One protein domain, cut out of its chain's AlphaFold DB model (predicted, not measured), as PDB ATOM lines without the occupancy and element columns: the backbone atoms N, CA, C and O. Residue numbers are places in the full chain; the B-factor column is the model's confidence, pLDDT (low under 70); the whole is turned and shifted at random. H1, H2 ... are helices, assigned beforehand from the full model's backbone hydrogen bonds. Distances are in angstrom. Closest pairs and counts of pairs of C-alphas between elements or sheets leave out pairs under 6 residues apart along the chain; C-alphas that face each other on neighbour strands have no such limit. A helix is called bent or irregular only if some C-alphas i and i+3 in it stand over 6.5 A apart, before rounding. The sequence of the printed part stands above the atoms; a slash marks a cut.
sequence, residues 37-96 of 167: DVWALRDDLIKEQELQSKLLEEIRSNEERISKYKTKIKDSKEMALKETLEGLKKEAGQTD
ATOM      1  N   ASP A  37     -17.152   7.290 141.353       65.62
ATOM      2  CA  ASP A  37     -17.535   8.423 142.179       65.62
ATOM      3  C   ASP A  37     -18.290   9.414 141.282       65.62
ATOM      4  O   ASP A  37     -17.836   9.705 140.172       65.62
ATOM      5  N   VAL A  38     -19.457   9.910 141.699       69.25
ATOM      6  CA  VAL A  38     -20.299  10.806 140.870       69.25
ATOM      7  C   VAL A  38     -19.490  12.014 140.367       69.25
ATOM      8  O   VAL A  38     -19.790  12.593 139.325       69.25
ATOM      9  N   TRP A  39     -18.426  12.352 141.092       67.12
ATOM     10  CA  TRP A  39     -17.386  13.297 140.713       67.12
ATOM     11  C   TRP A  39     -16.613  12.943 139.435       67.12
ATOM     12  O   TRP A  39     -16.483  13.804 138.573       67.12
ATOM     13  N   ALA A  40     -16.147  11.703 139.274       75.06
ATOM     14  CA  ALA A  40     -15.425  11.264 138.077       75.06
ATOM     15  C   ALA A  40     -16.325  11.290 136.833       75.06
ATOM     16  O   ALA A  40     -15.909  11.738 135.773       75.06
ATOM     17  N   LEU A  41     -17.597  10.898 136.978       76.38
ATOM     18  CA  LEU A  41     -18.560  10.959 135.874       76.38
ATOM     19  C   LEU A  41     -18.892  12.407 135.471       76.38
ATOM     20  O   LEU A  41     -19.124  12.686 134.297       76.38
ATOM     21  N   ARG A  42     -18.919  13.335 136.437       80.25
ATOM     22  CA  ARG A  42     -19.077  14.771 136.160       80.25
ATOM     23  C   ARG A  42     -17.855  15.355 135.459       80.25
ATOM     24  O   ARG A  42     -18.037  16.147 134.546       80.25
ATOM     25  N   ASP A  43     -16.652  14.964 135.867       87.00
ATOM     26  CA  ASP A  43     -15.404  15.397 135.229       87.00
ATOM     27  C   ASP A  43     -15.317  14.907 133.773       87.00
ATOM     28  O   ASP A  43     -15.069  15.703 132.869       87.00
ATOM     29  N   ASP A  44     -15.636  13.633 133.528       85.94
ATOM     30  CA  ASP A  44     -15.719  13.067 132.176       85.94
ATOM     31  C   ASP A  44     -16.759  13.811 131.318       85.94
ATOM     32  O   ASP A  44     -16.498  14.139 130.162       85.94
ATOM     33  N   LEU A  45     -17.926  14.134 131.889       88.38
ATOM     34  CA  LEU A  45     -18.974  14.879 131.189       88.38
ATOM     35  C   LEU A  45     -18.537  16.309 130.836       88.38
ATOM     36  O   LEU A  45     -18.833  16.777 129.740       88.38
ATOM     37  N   ILE A  46     -17.844  17.000 131.746       92.06
ATOM     38  CA  ILE A  46     -17.318  18.351 131.500       92.06
ATOM     39  C   ILE A  46     -16.270  18.308 130.387       92.06
ATOM     40  O   ILE A  46     -16.352  19.102 129.454       92.06
ATOM     41  N   LYS A  47     -15.341  17.344 130.426       93.94
ATOM     42  CA  LYS A  47     -14.335  17.156 129.369       93.94
ATOM     43  C   LYS A  47     -14.967  16.898 128.008       93.94
ATOM     44  O   LYS A  47     -14.529  17.475 127.016       93.94
ATOM     45  N   GLU A  48     -16.007  16.071 127.958       91.88
ATOM     46  CA  GLU A  48     -16.722  15.795 126.712       91.88
ATOM     47  C   GLU A  48     -17.438  17.050 126.187       91.88
ATOM     48  O   GLU A  48     -17.396  17.335 124.992       91.88
ATOM     49  N   GLN A  49     -18.033  17.858 127.073       92.62
ATOM     50  CA  GLN A  49     -18.649  19.137 126.702       92.62
ATOM     51  C   GLN A  49     -17.625  20.165 126.204       92.62
ATOM     52  O   GLN A  49     -17.885  20.864 125.222       92.62
ATOM     53  N   GLU A  50     -16.461  20.258 126.844       95.56
ATOM     54  CA  GLU A  50     -15.359  21.118 126.403       95.56
ATOM     55  C   GLU A  50     -14.828  20.682 125.035       95.56
ATOM     56  O   GLU A  50     -14.661  21.515 124.141       95.56
ATOM     57  N   LEU A  51     -14.626  19.374 124.843       94.94
ATOM     58  CA  LEU A  51     -14.223  18.802 123.564       94.94
ATOM     59  C   LEU A  51     -15.261  19.101 122.482       94.94
ATOM     60  O   LEU A  51     -14.904  19.566 121.402       94.94
ATOM     61  N   GLN A  52     -16.543  18.898 122.780       94.62
ATOM     62  CA  GLN A  52     -17.634  19.208 121.864       94.62
ATOM     63  C   GLN A  52     -17.645  20.696 121.489       94.62
ATOM     64  O   GLN A  52     -17.781  21.027 120.312       94.62
ATOM     65  N   SER A  53     -17.476  21.593 122.464       94.38
ATOM     66  CA  SER A  53     -17.408  23.039 122.228       94.38
ATOM     67  C   SER A  53     -16.233  23.401 121.316       94.38
ATOM     68  O   SER A  53     -16.407  24.114 120.327       94.38
ATOM     69  N   LYS A  54     -15.052  22.833 121.585       95.38
ATOM     70  CA  LYS A  54     -13.854  23.025 120.762       95.38
ATOM     71  C   LYS A  54     -14.051  22.513 119.334       95.38
ATOM     72  O   LYS A  54     -13.719  23.212 118.382       95.38
ATOM     73  N   LEU A  55     -14.632  21.325 119.173       91.88
ATOM     74  CA  LEU A  55     -14.932  20.755 117.858       91.88
ATOM     75  C   LEU A  55     -15.922  21.631 117.080       91.88
ATOM     76  O   LEU A  55     -15.732  21.850 115.887       91.88
ATOM     77  N   LEU A  56     -16.949  22.176 117.740       94.38
ATOM     78  CA  LEU A  56     -17.886  23.110 117.109       94.38
ATOM     79  C   LEU A  56     -17.201  24.410 116.673       94.38
ATOM     80  O   LEU A  56     -17.502  24.929 115.596       94.38
ATOM     81  N   GLU A  57     -16.271  24.927 117.472       94.44
ATOM     82  CA  GLU A  57     -15.486  26.108 117.115       94.44
ATOM     83  C   GLU A  57     -14.577  25.844 115.904       94.44
ATOM     84  O   GLU A  57     -14.540  26.647 114.967       94.44
ATOM     85  N   GLU A  58     -13.908  24.688 115.870       91.06
ATOM     86  CA  GLU A  58     -13.099  24.250 114.729       91.06
ATOM     87  C   GLU A  58     -13.946  24.067 113.463       91.06
ATOM     88  O   GLU A  58     -13.559  24.548 112.393       91.06
ATOM     89  N   ILE A  59     -15.125  23.442 113.573       91.75
ATOM     90  CA  ILE A  59     -16.078  23.301 112.462       91.75
ATOM     91  C   ILE A  59     -16.472  24.682 111.938       91.75
ATOM     92  O   ILE A  59     -16.340  24.933 110.739       91.75
ATOM     93  N   ARG A  60     -16.871  25.608 112.819       92.00
ATOM     94  CA  ARG A  60     -17.280  26.962 112.421       92.00
ATOM     95  C   ARG A  60     -16.146  27.722 111.731       92.00
ATOM     96  O   ARG A  60     -16.368  28.368 110.709       92.00
ATOM     97  N   SER A  61     -14.928  27.627 112.261       91.88
ATOM     98  CA  SER A  61     -13.728  28.232 111.669       91.88
ATOM     99  C   SER A  61     -13.437  27.672 110.272       91.88
ATOM    100  O   SER A  61     -13.156  28.420 109.329       91.88
ATOM    101  N   ASN A  62     -13.561  26.356 110.103       85.81
ATOM    102  CA  ASN A  62     -13.361  25.696 108.817       85.81
ATOM    103  C   ASN A  62     -14.461  26.050 107.808       85.81
ATOM    104  O   ASN A  62     -14.151  26.321 106.647       85.81
ATOM    105  N   GLU A  63     -15.723  26.126 108.229       84.56
ATOM    106  CA  GLU A  63     -16.825  26.596 107.384       84.56
ATOM    107  C   GLU A  63     -16.629  28.049 106.946       84.56
ATOM    108  O   GLU A  63     -16.820  28.370 105.770       84.56
ATOM    109  N   GLU A  64     -16.183  28.926 107.848       87.56
ATOM    110  CA  GLU A  64     -15.879  30.319 107.522       87.56
ATOM    111  C   GLU A  64     -14.734  30.413 106.505       87.56
ATOM    112  O   GLU A  64     -14.828  31.162 105.527       87.56
ATOM    113  N   ARG A  65     -13.676  29.610 106.676       81.00
ATOM    114  CA  ARG A  65     -12.590  29.485 105.693       81.00
ATOM    115  C   ARG A  65     -13.125  29.033 104.337       81.00
ATOM    116  O   ARG A  65     -12.861  29.702 103.340       81.00
ATOM    117  N   ILE A  66     -13.915  27.960 104.287       77.06
ATOM    118  CA  ILE A  66     -14.517  27.446 103.047       77.06
ATOM    119  C   ILE A  66     -15.409  28.507 102.390       77.06
ATOM    120  O   ILE A  66     -15.360  28.680 101.173       77.06
ATOM    121  N   SER A  67     -16.198  29.243 103.174       76.56
ATOM    122  CA  SER A  67     -17.059  30.321 102.680       76.56
ATOM    123  C   SER A  67     -16.243  31.470 102.082       76.56
ATOM    124  O   SER A  67     -16.531  31.914 100.967       76.56
ATOM    125  N   LYS A  68     -15.163  31.894 102.753       76.75
ATOM    126  CA  LYS A  68     -14.215  32.892 102.229       76.75
ATOM    127  C   LYS A  68     -13.571  32.421 100.928       76.75
ATOM    128  O   LYS A  68     -13.528  33.195  99.976       76.75
ATOM    129  N   TYR A  69     -13.145  31.161 100.847       67.94
ATOM    130  CA  TYR A  69     -12.623  30.574  99.610       67.94
ATOM    131  C   TYR A  69     -13.670  30.564  98.489       67.94
ATOM    132  O   TYR A  69     -13.385  31.029  97.387       67.94
ATOM    133  N   LYS A  70     -14.899  30.106  98.755       66.56
ATOM    134  CA  LYS A  70     -15.995  30.093  97.767       66.56
ATOM    135  C   LYS A  70     -16.353  31.497  97.277       66.56
ATOM    136  O   LYS A  70     -16.568  31.682  96.082       66.56
ATOM    137  N   THR A  71     -16.387  32.475  98.179       69.31
ATOM    138  CA  THR A  71     -16.682  33.879  97.854       69.31
ATOM    139  C   THR A  71     -15.555  34.489  97.024       69.31
ATOM    140  O   THR A  71     -15.810  35.020  95.949       69.31
ATOM    141  N   LYS A  72     -14.292  34.292  97.425       63.38
ATOM    142  CA  LYS A  72     -13.119  34.727  96.651       63.38
ATOM    143  C   LYS A  72     -13.077  34.111  95.248       63.38
ATOM    144  O   LYS A  72     -12.793  34.823  94.293       63.38
ATOM    145  N   ILE A  73     -13.402  32.823  95.095       62.44
ATOM    146  CA  ILE A  73     -13.486  32.159  93.779       62.44
ATOM    147  C   ILE A  73     -14.591  32.779  92.908       62.44
ATOM    148  O   ILE A  73     -14.444  32.842  91.686       62.44
ATOM    149  N   LYS A  74     -15.698  33.219  93.518       62.78
ATOM    150  CA  LYS A  74     -16.817  33.858  92.819       62.78
ATOM    151  C   LYS A  74     -16.476  35.282  92.364       62.78
ATOM    152  O   LYS A  74     -16.847  35.640  91.250       62.78
ATOM    153  N   ASP A  75     -15.747  36.037  93.185       66.38
ATOM    154  CA  ASP A  75     -15.433  37.451  92.934       66.38
ATOM    155  C   ASP A  75     -14.138  37.656  92.117       66.38
ATOM    156  O   ASP A  75     -14.051  38.599  91.335       66.38
ATOM    157  N   SER A  76     -13.136  36.770  92.231       68.69
ATOM    158  CA  SER A  76     -11.943  36.753  91.366       68.69
ATOM    159  C   SER A  76     -11.254  35.382  91.382       68.69
ATOM    160  O   SER A  76     -10.465  35.048  92.273       68.69
ATOM    161  N   LYS A  77     -11.512  34.582  90.341       69.31
ATOM    162  CA  LYS A  77     -10.860  33.276  90.132       69.31
ATOM    163  C   LYS A  77      -9.332  33.386  90.084       69.31
ATOM    164  O   LYS A  77      -8.652  32.487  90.575       69.31
ATOM    165  N   GLU A  78      -8.793  34.480  89.540       70.50
ATOM    166  CA  GLU A  78      -7.344  34.698  89.484       70.50
ATOM    167  C   GLU A  78      -6.718  34.856  90.871       70.50
ATOM    168  O   GLU A  78      -5.637  34.319  91.116       70.50
ATOM    169  N   MET A  79      -7.390  35.539  91.802       73.50
ATOM    170  CA  MET A  79      -6.858  35.745  93.151       73.50
ATOM    171  C   MET A  79      -6.796  34.435  93.946       73.50
ATOM    172  O   MET A  79      -5.777  34.144  94.570       73.50
ATOM    173  N   ALA A  80      -7.845  33.610  93.867       76.88
ATOM    174  CA  ALA A  80      -7.873  32.297  94.516       76.88
ATOM    175  C   ALA A  80      -6.802  31.345  93.953       76.88
ATOM    176  O   ALA A  80      -6.146  30.618  94.705       76.88
ATOM    177  N   LEU A  81      -6.590  31.377  92.632       76.75
ATOM    178  CA  LEU A  81      -5.542  30.595  91.982       76.75
ATOM    179  C   LEU A  81      -4.148  31.065  92.408       76.75
ATOM    180  O   LEU A  81      -3.286  30.234  92.677       76.75
ATOM    181  N   LYS A  82      -3.934  32.381  92.515       78.94
ATOM    182  CA  LYS A  82      -2.664  32.953  92.974       78.94
ATOM    183  C   LYS A  82      -2.342  32.554  94.415       78.94
ATOM    184  O   LYS A  82      -1.226  32.127  94.674       78.94
ATOM    185  N   GLU A  83      -3.316  32.620  95.320       81.75
ATOM    186  CA  GLU A  83      -3.146  32.221  96.727       81.75
ATOM    187  C   GLU A  83      -2.840  30.717  96.850       81.75
ATOM    188  O   GLU A  83      -1.939  30.317  97.585       81.75
ATOM    189  N   THR A  84      -3.513  29.884  96.050       82.62
ATOM    190  CA  THR A  84      -3.231  28.440  95.983       82.62
ATOM    191  C   THR A  84      -1.829  28.173  95.433       82.62
ATOM    192  O   THR A  84      -1.092  27.357  95.980       82.62
ATOM    193  N   LEU A  85      -1.429  28.882  94.374       82.25
ATOM    194  CA  LEU A  85      -0.091  28.777  93.791       82.25
ATOM    195  C   LEU A  85       0.993  29.188  94.798       82.25
ATOM    196  O   LEU A  85       2.028  28.533  94.885       82.25
ATOM    197  N   GLU A  86       0.768  30.256  95.561       83.38
ATOM    198  CA  GLU A  86       1.679  30.701  96.620       83.38
ATOM    199  C   GLU A  86       1.779  29.671  97.754       83.38
ATOM    200  O   GLU A  86       2.888  29.362  98.193       83.38
ATOM    201  N   GLY A  87       0.657  29.068  98.166       84.31
ATOM    202  CA  GLY A  87       0.639  27.966  99.132       84.31
ATOM    203  C   GLY A  87       1.443  26.753  98.657       84.31
ATOM    204  O   GLY A  87       2.320  26.274  99.373       84.31
ATOM    205  N   LEU A  88       1.229  26.324  97.410       85.50
ATOM    206  CA  LEU A  88       1.966  25.211  96.806       85.50
ATOM    207  C   LEU A  88       3.463  25.505  96.679       85.50
ATOM    208  O   LEU A  88       4.285  24.632  96.942       85.50
ATOM    209  N   LYS A  89       3.845  26.734  96.312       82.25
ATOM    210  CA  LYS A  89       5.258  27.144  96.281       82.25
ATOM    211  C   LYS A  89       5.897  27.062  97.662       82.25
ATOM    212  O   LYS A  89       7.046  26.638  97.764       82.25
ATOM    213  N   LYS A  90       5.161  27.439  98.709       84.00
ATOM    214  CA  LYS A  90       5.634  27.344 100.091       84.00
ATOM    215  C   LYS A  90       5.834  25.892 100.521       84.00
ATOM    216  O   LYS A  90       6.889  25.567 101.054       84.00
ATOM    217  N   GLU A  91       4.867  25.017 100.247       81.88
ATOM    218  CA  GLU A  91       4.974  23.578 100.535       81.88
ATOM    219  C   GLU A  91       6.093  22.899  99.736       81.88
ATOM    220  O   GLU A  91       6.798  22.039 100.258       81.88
ATOM    221  N   ALA A  92       6.312  23.330  98.494       83.62
ATOM    222  CA  ALA A  92       7.409  22.865  97.651       83.62
ATOM    223  C   ALA A  92       8.777  23.456  98.040       83.62
ATOM    224  O   ALA A  92       9.770  23.166  97.375       83.62
ATOM    225  N   GLY A  93       8.846  24.305  99.070       82.19
ATOM    226  CA  GLY A  93      10.094  24.918  99.517       82.19
ATOM    227  C   GLY A  93      10.664  25.991  98.585       82.19
ATOM    228  O   GLY A  93      11.814  26.376  98.756       82.19
ATOM    229  N   GLN A  94       9.877  26.499  97.629       83.31
ATOM    230  CA  GLN A  94      10.283  27.507  96.633       83.31
ATOM    231  C   GLN A  94      10.113  28.956  97.119       83.31
ATOM    232  O   GLN A  94      10.163  29.897  96.325       83.31
ATOM    233  N   THR A  95       9.849  29.151  98.407       84.06
ATOM    234  CA  THR A  95       9.691  30.474  99.015       84.06
ATOM    235  C   THR A  95      10.685  30.656 100.145       84.06
ATOM    236  O   THR A  95      10.844  29.765 100.983       84.06
ATOM    237  N   ASP A  96      11.268  31.847 100.229       84.12
ATOM    238  CA  ASP A  96      12.140  32.212 101.339       84.12
ATOM    239  C   ASP A  96      11.355  32.303 102.650       84.12
ATOM    240  O   ASP A  96      10.279  32.901 102.723       84.12
TER     241      ASP A  96
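Overview. This is residues 37 to 96 of the 167 residues of an uncharacterized protein of Bacillus sporothermodurans (UniProt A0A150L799). One long helix, H1, makes nearly the whole length, and a much shorter helix, H2, folds back from its last residues at a steep tilt of 56 degrees, the two making a lopsided V with one long and one short arm. The helices meet only near the corner, and residues 37 to 68, of which 38 to 68 belong to H1, stick out free. The printed part has 60 residues with two named helices, H1 then H2, and no named strand; the class is all helix. The whole is extended, with a radius of gyration of the C-alphas of 19.7 A and spans of 59 by 29 by 11 A.

Along the chain. H1, residues 38 to 75, is the longest helix and measures 55.1 A from first to last C-alpha. It begins with C-alpha 38 at (-20.299, 10.806, 140.870) and ends with C-alpha 75 at (-15.433, 37.451, 92.934). H2, residues 77 to 91, measures 21.3 A and ends with C-alpha 91 at (4.974, 23.578, 100.535). Residues 92 to 96 follow H2.

Arrangement. H1 touches H2 with residues 69 to 73 alone, and H2 touches H1 with residues 79 to 80 alone. There are 5 pairs of C-alphas within 8 A, and the closest C-alphas of the two helices, those of Ile 73 and Ala 80, are 5.7 A apart. Their lines stand at a steep tilt of 56 degrees, and they run opposite ways. Their centres are 26.5 A apart. In both H1 and H2 every O i to N i+4 pair is within hydrogen-bond range. Neither helix is bent.

Size, cuts and confidence. The two C-alphas farthest apart, those of Asp 37 and Glu 78, are 59.8 A apart. The outline is only just a rod, with the spans of 59 by 29 by 11 A. The link from H1 to H2, Ser 76, is tight. The printed part has no cut. The mean pLDDT of the printed part is 81.6; it is under 70 at residues 37 to 39 and 69 to 77.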